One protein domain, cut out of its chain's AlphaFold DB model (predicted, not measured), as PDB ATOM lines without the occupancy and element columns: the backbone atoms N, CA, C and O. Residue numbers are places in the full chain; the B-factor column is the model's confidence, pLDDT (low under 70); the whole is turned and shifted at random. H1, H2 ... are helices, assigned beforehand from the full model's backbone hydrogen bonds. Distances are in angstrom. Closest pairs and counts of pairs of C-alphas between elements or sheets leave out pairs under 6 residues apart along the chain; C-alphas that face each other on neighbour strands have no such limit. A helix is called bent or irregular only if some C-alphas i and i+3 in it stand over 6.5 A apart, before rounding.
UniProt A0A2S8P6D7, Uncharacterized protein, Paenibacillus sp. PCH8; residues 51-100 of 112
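Overview. This is residues 51 to 100 of the 112 residues of an uncharacterized protein of Paenibacillus sp. PCH8 (UniProt A0A2S8P6D7). Two long helices, H2 and H1, make a flat, open V: they meet near one pair of ends, and the other parts of both stick out free, residues 83 to 98 of H2 and 51 to 65 of H1. The printed part has 50 residues with two named helices, H1 then H2, and no named strand; the class is all helix. It is loose, with a radius of gyration of the C-alphas of 13.8 A, and spans 38 by 31 by 7 A.

Along the chain. H2, the longest helix, takes residues 75 to 98 and is 34.7 A long, ending at C-alpha 98 (17.268, -24.328, 74.312). H1, residues 51 to 73, is 34.3 A long and begins at C-alpha 51 (21.922, -4.315, 99.093). H1 is neither bent nor irregular, but only just: C-alphas 52 and 55 are 6.4 A apart.

Arrangement. H2 touches H1 with residues 77 to 82 alone, and H1 touches H2 with residues 67 to 71 alone. Their closest C-alphas, those of Phe 78 and Leu 70, are 5.0 A apart. They form a helical hairpin, running opposite ways at a steep tilt of 40 degrees. Every O i to N i+4 pair is within hydrogen-bond range in H2, and 13 of 19 in H1.

Size, cuts and confidence. The C-alphas farthest apart, those of Thr 73 and Phe 99, are 38.6 A apart. The link from H1 to H2 is tight, and the printed part has no cut. Mean pLDDT of the printed part is 92.3, and no printed residue is under 70.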
ATOM      1  N   GLU A  51      23.001  -3.970  98.182       84.56
ATOM      2  CA  GLU A  51      21.922  -4.315  99.093       84.56
ATOM      3  C   GLU A  51      20.769  -5.061  98.397       84.56
ATOM      4  O   GLU A  51      20.052  -5.824  99.049       84.56
ATOM      5  N   PHE A  52      20.627  -4.943  97.069       81.62
ATOM      6  CA  PHE A  52      19.638  -5.711  96.297       81.62
ATOM      7  C   PHE A  52      19.874  -7.227  96.341       81.62
ATOM      8  O   PHE A  52      18.983  -8.005  95.996       81.62
ATOM      9  N   ILE A  53      21.042  -7.675  96.805       83.25
ATOM     10  CA  ILE A  53      21.325  -9.098  96.973       83.25
ATOM     11  C   ILE A  53      20.544  -9.726  98.140       83.25
ATOM     12  O   ILE A  53      20.227 -10.916  98.089       83.25
ATOM     13  N   TYR A  54      20.206  -8.954  99.183       86.69
ATOM     14  CA  TYR A  54      19.603  -9.508 100.400       86.69
ATOM     15  C   TYR A  54      18.218 -10.123 100.156       86.69
ATOM     16  O   TYR A  54      18.025 -11.271 100.564       86.69
ATOM     17  N   PRO A  55      17.269  -9.454  99.466       85.81
ATOM     18  CA  PRO A  55      15.977 -10.060  99.144       85.81
ATOM     19  C   PRO A  55      16.100 -11.293  98.241       85.81
ATOM     20  O   PRO A  55      15.329 -12.238  98.370       85.81
ATOM     21  N   TYR A  56      17.084 -11.306  97.339       82.00
ATOM     22  CA  TYR A  56      17.302 -12.429  96.430       82.00
ATOM     23  C   TYR A  56      17.810 -13.676  97.168       82.00
ATOM     24  O   TYR A  56      17.309 -14.780  96.957       82.00
ATOM     25  N   ILE A  57      18.784 -13.509  98.068       87.12
ATOM     26  CA  ILE A  57      19.349 -14.625  98.838       87.12
ATOM     27  C   ILE A  57      18.387 -15.089  99.938       87.12
ATOM     28  O   ILE A  57      18.341 -16.284 100.232       87.12
ATOM     29  N   SER A  58      17.603 -14.186 100.536       90.12
ATOM     30  CA  SER A  58      16.708 -14.516 101.657       90.12
ATOM     31  C   SER A  58      15.630 -15.543 101.296       90.12
ATOM     32  O   SER A  58      15.197 -16.308 102.160       90.12
ATOM     33  N   TRP A  59      15.261 -15.633 100.019       88.06
ATOM     34  CA  TRP A  59      14.378 -16.673  99.498       88.06
ATOM     35  C   TRP A  59      14.919 -18.095  99.732       88.06
ATOM     36  O   TRP A  59      14.136 -19.002 100.014       88.06
ATOM     37  N   MET A  60      16.239 -18.310  99.678       89.62
ATOM     38  CA  MET A  60      16.817 -19.654  99.795       89.62
ATOM     39  C   MET A  60      16.549 -20.291 101.169       89.62
ATOM     40  O   MET A  60      15.972 -21.379 101.208       89.62
ATOM     41  N   PRO A  61      16.863 -19.644 102.311       93.56
ATOM     42  CA  PRO A  61      16.452 -20.141 103.622       93.56
ATOM     43  C   PRO A  61      14.948 -20.410 103.729       93.56
ATOM     44  O   PRO A  61      14.555 -21.445 104.261       93.56
ATOM     45  N   ILE A  62      14.110 -19.516 103.194       93.38
ATOM     46  CA  ILE A  62      12.647 -19.653 103.240       93.38
ATOM     47  C   ILE A  62      12.200 -20.920 102.500       93.38
ATOM     48  O   ILE A  62      11.388 -21.678 103.031       93.38
ATOM     49  N   LEU A  63      12.770 -21.194 101.323       93.69
ATOM     50  CA  LEU A  63      12.505 -22.405 100.545       93.69
ATOM     51  C   LEU A  63      12.795 -23.674 101.363       93.69
ATOM     52  O   LEU A  63      11.930 -24.542 101.504       93.69
ATOM     53  N   TYR A  64      14.005 -23.784 101.920       94.50
ATOM     54  CA  TYR A  64      14.424 -24.973 102.668       94.50
ATOM     55  C   TYR A  64      13.630 -25.150 103.962       94.50
ATOM     56  O   TYR A  64      13.192 -26.263 104.265       94.50
ATOM     57  N   LEU A  65      13.404 -24.066 104.707       95.94
ATOM     58  CA  LEU A  65      12.595 -24.094 105.924       95.94
ATOM     59  C   LEU A  65      11.142 -24.472 105.620       95.94
ATOM     60  O   LEU A  65      10.562 -25.262 106.361       95.94
ATOM     61  N   GLY A  66      10.576 -23.984 104.513       95.56
ATOM     62  CA  GLY A  66       9.232 -24.342 104.063       95.56
ATOM     63  C   GLY A  66       9.099 -25.834 103.759       95.56
ATOM     64  O   GLY A  66       8.192 -26.495 104.268       95.56
ATOM     65  N   PHE A  67      10.038 -26.407 103.001       95.94
ATOM     66  CA  PHE A  67      10.046 -27.848 102.734       95.94
ATOM     67  C   PHE A  67      10.270 -28.683 103.992       95.94
ATOM     68  O   PHE A  67       9.608 -29.709 104.163       95.94
ATOM     69  N   LEU A  68      11.160 -28.248 104.887       96.19
ATOM     70  CA  LEU A  68      11.377 -28.924 106.161       96.19
ATOM     71  C   LEU A  68      10.094 -28.909 106.997       96.19
ATOM     72  O   LEU A  68       9.642 -29.962 107.439       96.19
ATOM     73  N   TYR A  69       9.458 -27.745 107.142       96.50
ATOM     74  CA  TYR A  69       8.191 -27.590 107.850       96.50
ATOM     75  C   TYR A  69       7.109 -28.523 107.294       96.50
ATOM     76  O   TYR A  69       6.483 -29.263 108.056       96.50
ATOM     77  N   LEU A  70       6.929 -28.565 105.971       95.44
ATOM     78  CA  LEU A  70       5.976 -29.474 105.328       95.44
ATOM     79  C   LEU A  70       6.341 -30.944 105.562       95.44
ATOM     80  O   LEU A  70       5.471 -31.757 105.860       95.44
ATOM     81  N   GLY A  71       7.625 -31.297 105.484       93.56
ATOM     82  CA  GLY A  71       8.103 -32.658 105.721       93.56
ATOM     83  C   GLY A  71       7.897 -33.149 107.159       93.56
ATOM     84  O   GLY A  71       7.783 -34.361 107.376       93.56
ATOM     85  N   LEU A  72       7.821 -32.227 108.125       93.94
ATOM     86  CA  LEU A  72       7.523 -32.504 109.532       93.94
ATOM     87  C   LEU A  72       6.013 -32.532 109.828       93.94
ATOM     88  O   LEU A  72       5.576 -33.339 110.646       93.94
ATOM     89  N   THR A  73       5.223 -31.676 109.171       95.00
ATOM     90  CA  THR A  73       3.794 -31.474 109.481       95.00
ATOM     91  C   THR A  73       2.847 -32.270 108.586       95.00
ATOM     92  O   THR A  73       1.887 -32.859 109.079       95.00
ATOM     93  N   ASN A  74       3.102 -32.329 107.276       94.69
ATOM     94  CA  ASN A  74       2.234 -32.986 106.303       94.69
ATOM     95  C   ASN A  74       3.039 -33.631 105.165       94.69
ATOM     96  O   ASN A  74       3.351 -33.012 104.146       94.69
ATOM     97  N   LYS A  75       3.295 -34.937 105.304       91.56
ATOM     98  CA  LYS A  75       4.062 -35.720 104.321       91.56
ATOM     99  C   LYS A  75       3.435 -35.735 102.923       91.56
ATOM    100  O   LYS A  75       4.167 -35.772 101.939       91.56
ATOM    101  N   SER A  76       2.105 -35.725 102.818       94.00
ATOM    102  CA  SER A  76       1.426 -35.740 101.514       94.00
ATOM    103  C   SER A  76       1.655 -34.426 100.768       94.00
ATOM    104  O   SER A  76       2.047 -34.430  99.599       94.00
ATOM    105  N   LEU A  77       1.489 -33.301 101.470       95.88
ATOM    106  CA  LEU A  77       1.723 -31.975 100.908       95.88
ATOM    107  C   LEU A  77       3.205 -31.745 100.596       95.88
ATOM    108  O   LEU A  77       3.517 -31.188  99.547       95.88
ATOM    109  N   PHE A  78       4.111 -32.234 101.448       96.44
ATOM    110  CA  PHE A  78       5.552 -32.229 101.197       96.44
ATOM    111  C   PHE A  78       5.897 -32.847  99.838       96.44
ATOM    112  O   PHE A  78       6.511 -32.184  99.006       96.44
ATOM    113  N   TRP A  79       5.451 -34.083  99.578       95.75
ATOM    114  CA  TRP A  79       5.764 -34.773  98.324       95.75
ATOM    115  C   TRP A  79       5.141 -34.096  97.105       95.75
ATOM    116  O   TRP A  79       5.825 -33.918  96.100       95.75
ATOM    117  N   ARG A  80       3.875 -33.665  97.193       97.12
ATOM    118  CA  ARG A  80       3.215 -32.929  96.100       97.12
ATOM    119  C   ARG A  80       3.969 -31.647  95.755       97.12
ATOM    120  O   ARG A  80       4.233 -31.391  94.583       97.12
ATOM    121  N   THR A  81       4.354 -30.879  96.770       96.38
ATOM    122  CA  THR A  81       5.083 -29.616  96.589       96.38
ATOM    123  C   THR A  81       6.477 -29.872  96.024       96.38
ATOM    124  O   THR A  81       6.886 -29.202  95.082       96.38
ATOM    125  N   LEU A  82       7.192 -30.876  96.543       96.50
ATOM    126  CA  LEU A  82       8.555 -31.189  96.117       96.50
ATOM    127  C   LEU A  82       8.594 -31.669  94.665       96.50
ATOM    128  O   LEU A  82       9.449 -31.228  93.900       96.50
ATOM    129  N   ILE A  83       7.662 -32.536  94.262       96.69
ATOM    130  CA  ILE A  83       7.549 -32.998  92.873       96.69
ATOM    131  C   ILE A  83       7.199 -31.827  91.955       96.69
ATOM    132  O   ILE A  83       7.864 -31.639  90.942       96.69
ATOM    133  N   THR A  84       6.217 -31.002  92.334       97.06
ATOM    134  CA  THR A  84       5.819 -29.822  91.546       97.06
ATOM    135  C   THR A  84       6.992 -28.863  91.351       97.06
ATOM    136  O   THR A  84       7.251 -28.425  90.233       97.06
ATOM    137  N   TYR A  85       7.753 -28.596  92.417       95.94
ATOM    138  CA  TYR A  85       8.965 -27.784  92.356       95.94
ATOM    139  C   TYR A  85      10.007 -28.384  91.404       95.94
ATOM    140  O   TYR A  85      10.497 -27.689  90.521       95.94
ATOM    141  N   ASN A  86      10.315 -29.680  91.534       95.94
ATOM    142  CA  ASN A  86      11.305 -30.337  90.675       95.94
ATOM    143  C   ASN A  86      10.890 -30.326  89.200       95.94
ATOM    144  O   ASN A  86      11.728 -30.071  88.343       95.94
ATOM    145  N   VAL A  87       9.612 -30.568  88.895       97.31
ATOM    146  CA  VAL A  87       9.095 -30.510  87.520       97.31
ATOM    147  C   VAL A  87       9.200 -29.093  86.959       97.31
ATOM    148  O   VAL A  87       9.668 -28.923  85.837       97.31
ATOM    149  N   GLY A  88       8.826 -28.075  87.741       96.69
ATOM    150  CA  GLY A  88       8.932 -26.675  87.326       96.69
ATOM    151  C   GLY A  88      10.376 -26.247  87.058       96.69
ATOM    152  O   GLY A  88      10.661 -25.662  86.015       96.69
ATOM    153  N   VAL A  89      11.304 -26.597  87.953       94.62
ATOM    154  CA  VAL A  89      12.733 -26.297  87.774       94.62
ATOM    155  C   VAL A  89      13.318 -27.064  86.589       94.62
ATOM    156  O   VAL A  89      14.082 -26.493  85.818       94.62
ATOM    157  N   MET A  90      12.928 -28.323  86.384       95.50
ATOM    158  CA  MET A  90      13.374 -29.090  85.221       95.50
ATOM    159  C   MET A  90      12.874 -28.467  83.915       95.50
ATOM    160  O   MET A  90      13.645 -28.321  82.973       95.50
ATOM    161  N   ALA A  91      11.606 -28.051  83.863       95.88
ATOM    162  CA  ALA A  91      11.055 -27.348  82.709       95.88
ATOM    163  C   ALA A  91      11.808 -26.034  82.438       95.88
ATOM    164  O   ALA A  91      12.142 -25.751  81.288       95.88
ATOM    165  N   ALA A  92      12.145 -25.272  83.484       93.44
ATOM    166  CA  ALA A  92      12.960 -24.065  83.362       93.44
ATOM    167  C   ALA A  92      14.381 -24.366  82.848       93.44
ATOM    168  O   ALA A  92      14.856 -23.679  81.949       93.44
ATOM    169  N   ASN A  93      15.028 -25.424  83.346       92.00
ATOM    170  CA  ASN A  93      16.339 -25.869  82.867       92.00
ATOM    171  C   ASN A  93      16.298 -26.313  81.396       92.00
ATOM    172  O   ASN A  93      17.223 -26.013  80.649       92.00
ATOM    173  N   ILE A  94      15.225 -26.981  80.956       92.69
ATOM    174  CA  ILE A  94      15.020 -27.331  79.541       92.69
ATOM    175  C   ILE A  94      14.877 -26.062  78.697       92.69
ATOM    176  O   ILE A  94      15.516 -25.951  77.654       92.69
ATOM    177  N   CYS A  95      14.085 -25.087  79.154       91.00
ATOM    178  CA  CYS A  95      13.955 -23.804  78.462       91.00
ATOM    179  C   CYS A  95      15.310 -23.097  78.354       91.00
ATOM    180  O   CYS A  95      15.656 -22.631  77.277       91.00
ATOM    181  N   PHE A  96      16.095 -23.079  79.435       88.56
ATOM    182  CA  PHE A  96      17.440 -22.505  79.454       88.56
ATOM    183  C   PHE A  96      18.412 -23.247  78.525       88.56
ATOM    184  O   PHE A  96      19.223 -22.617  77.862       88.56
ATOM    185  N   ALA A  97      18.319 -24.576  78.430       87.31
ATOM    186  CA  ALA A  97      19.163 -25.358  77.530       87.31
ATOM    187  C   ALA A  97      18.890 -25.057  76.044       87.31
ATOM    188  O   ALA A  97      19.803 -25.150  75.229       87.31
ATOM    189  N   VAL A  98      17.647 -24.710  75.686       87.50
ATOM    190  CA  VAL A  98      17.268 -24.328  74.312       87.50
ATOM    191  C   VAL A  98      17.509 -22.839  74.053       87.50
ATOM    192  O   VAL A  98      17.932 -22.458  72.965       87.50
ATOM    193  N   PHE A  99      17.250 -21.999  75.053       85.00
ATOM    194  CA  PHE A  99      17.368 -20.544  74.997       85.00
ATOM    195  C   PHE A  99      18.258 -20.063  76.144       85.00
ATOM    196  O   PHE A  99      17.752 -19.563  77.156       85.00
ATOM    197  N   PRO A 100      19.583 -20.230  76.026       81.06
ATOM    198  CA  PRO A 100      20.484 -19.816  77.083       81.06
ATOM    199  C   PRO A 100      20.439 -18.299  77.225       81.06
ATOM    200  O   PRO A 100      20.770 -17.563  76.296       81.06
TER     201      PRO A 100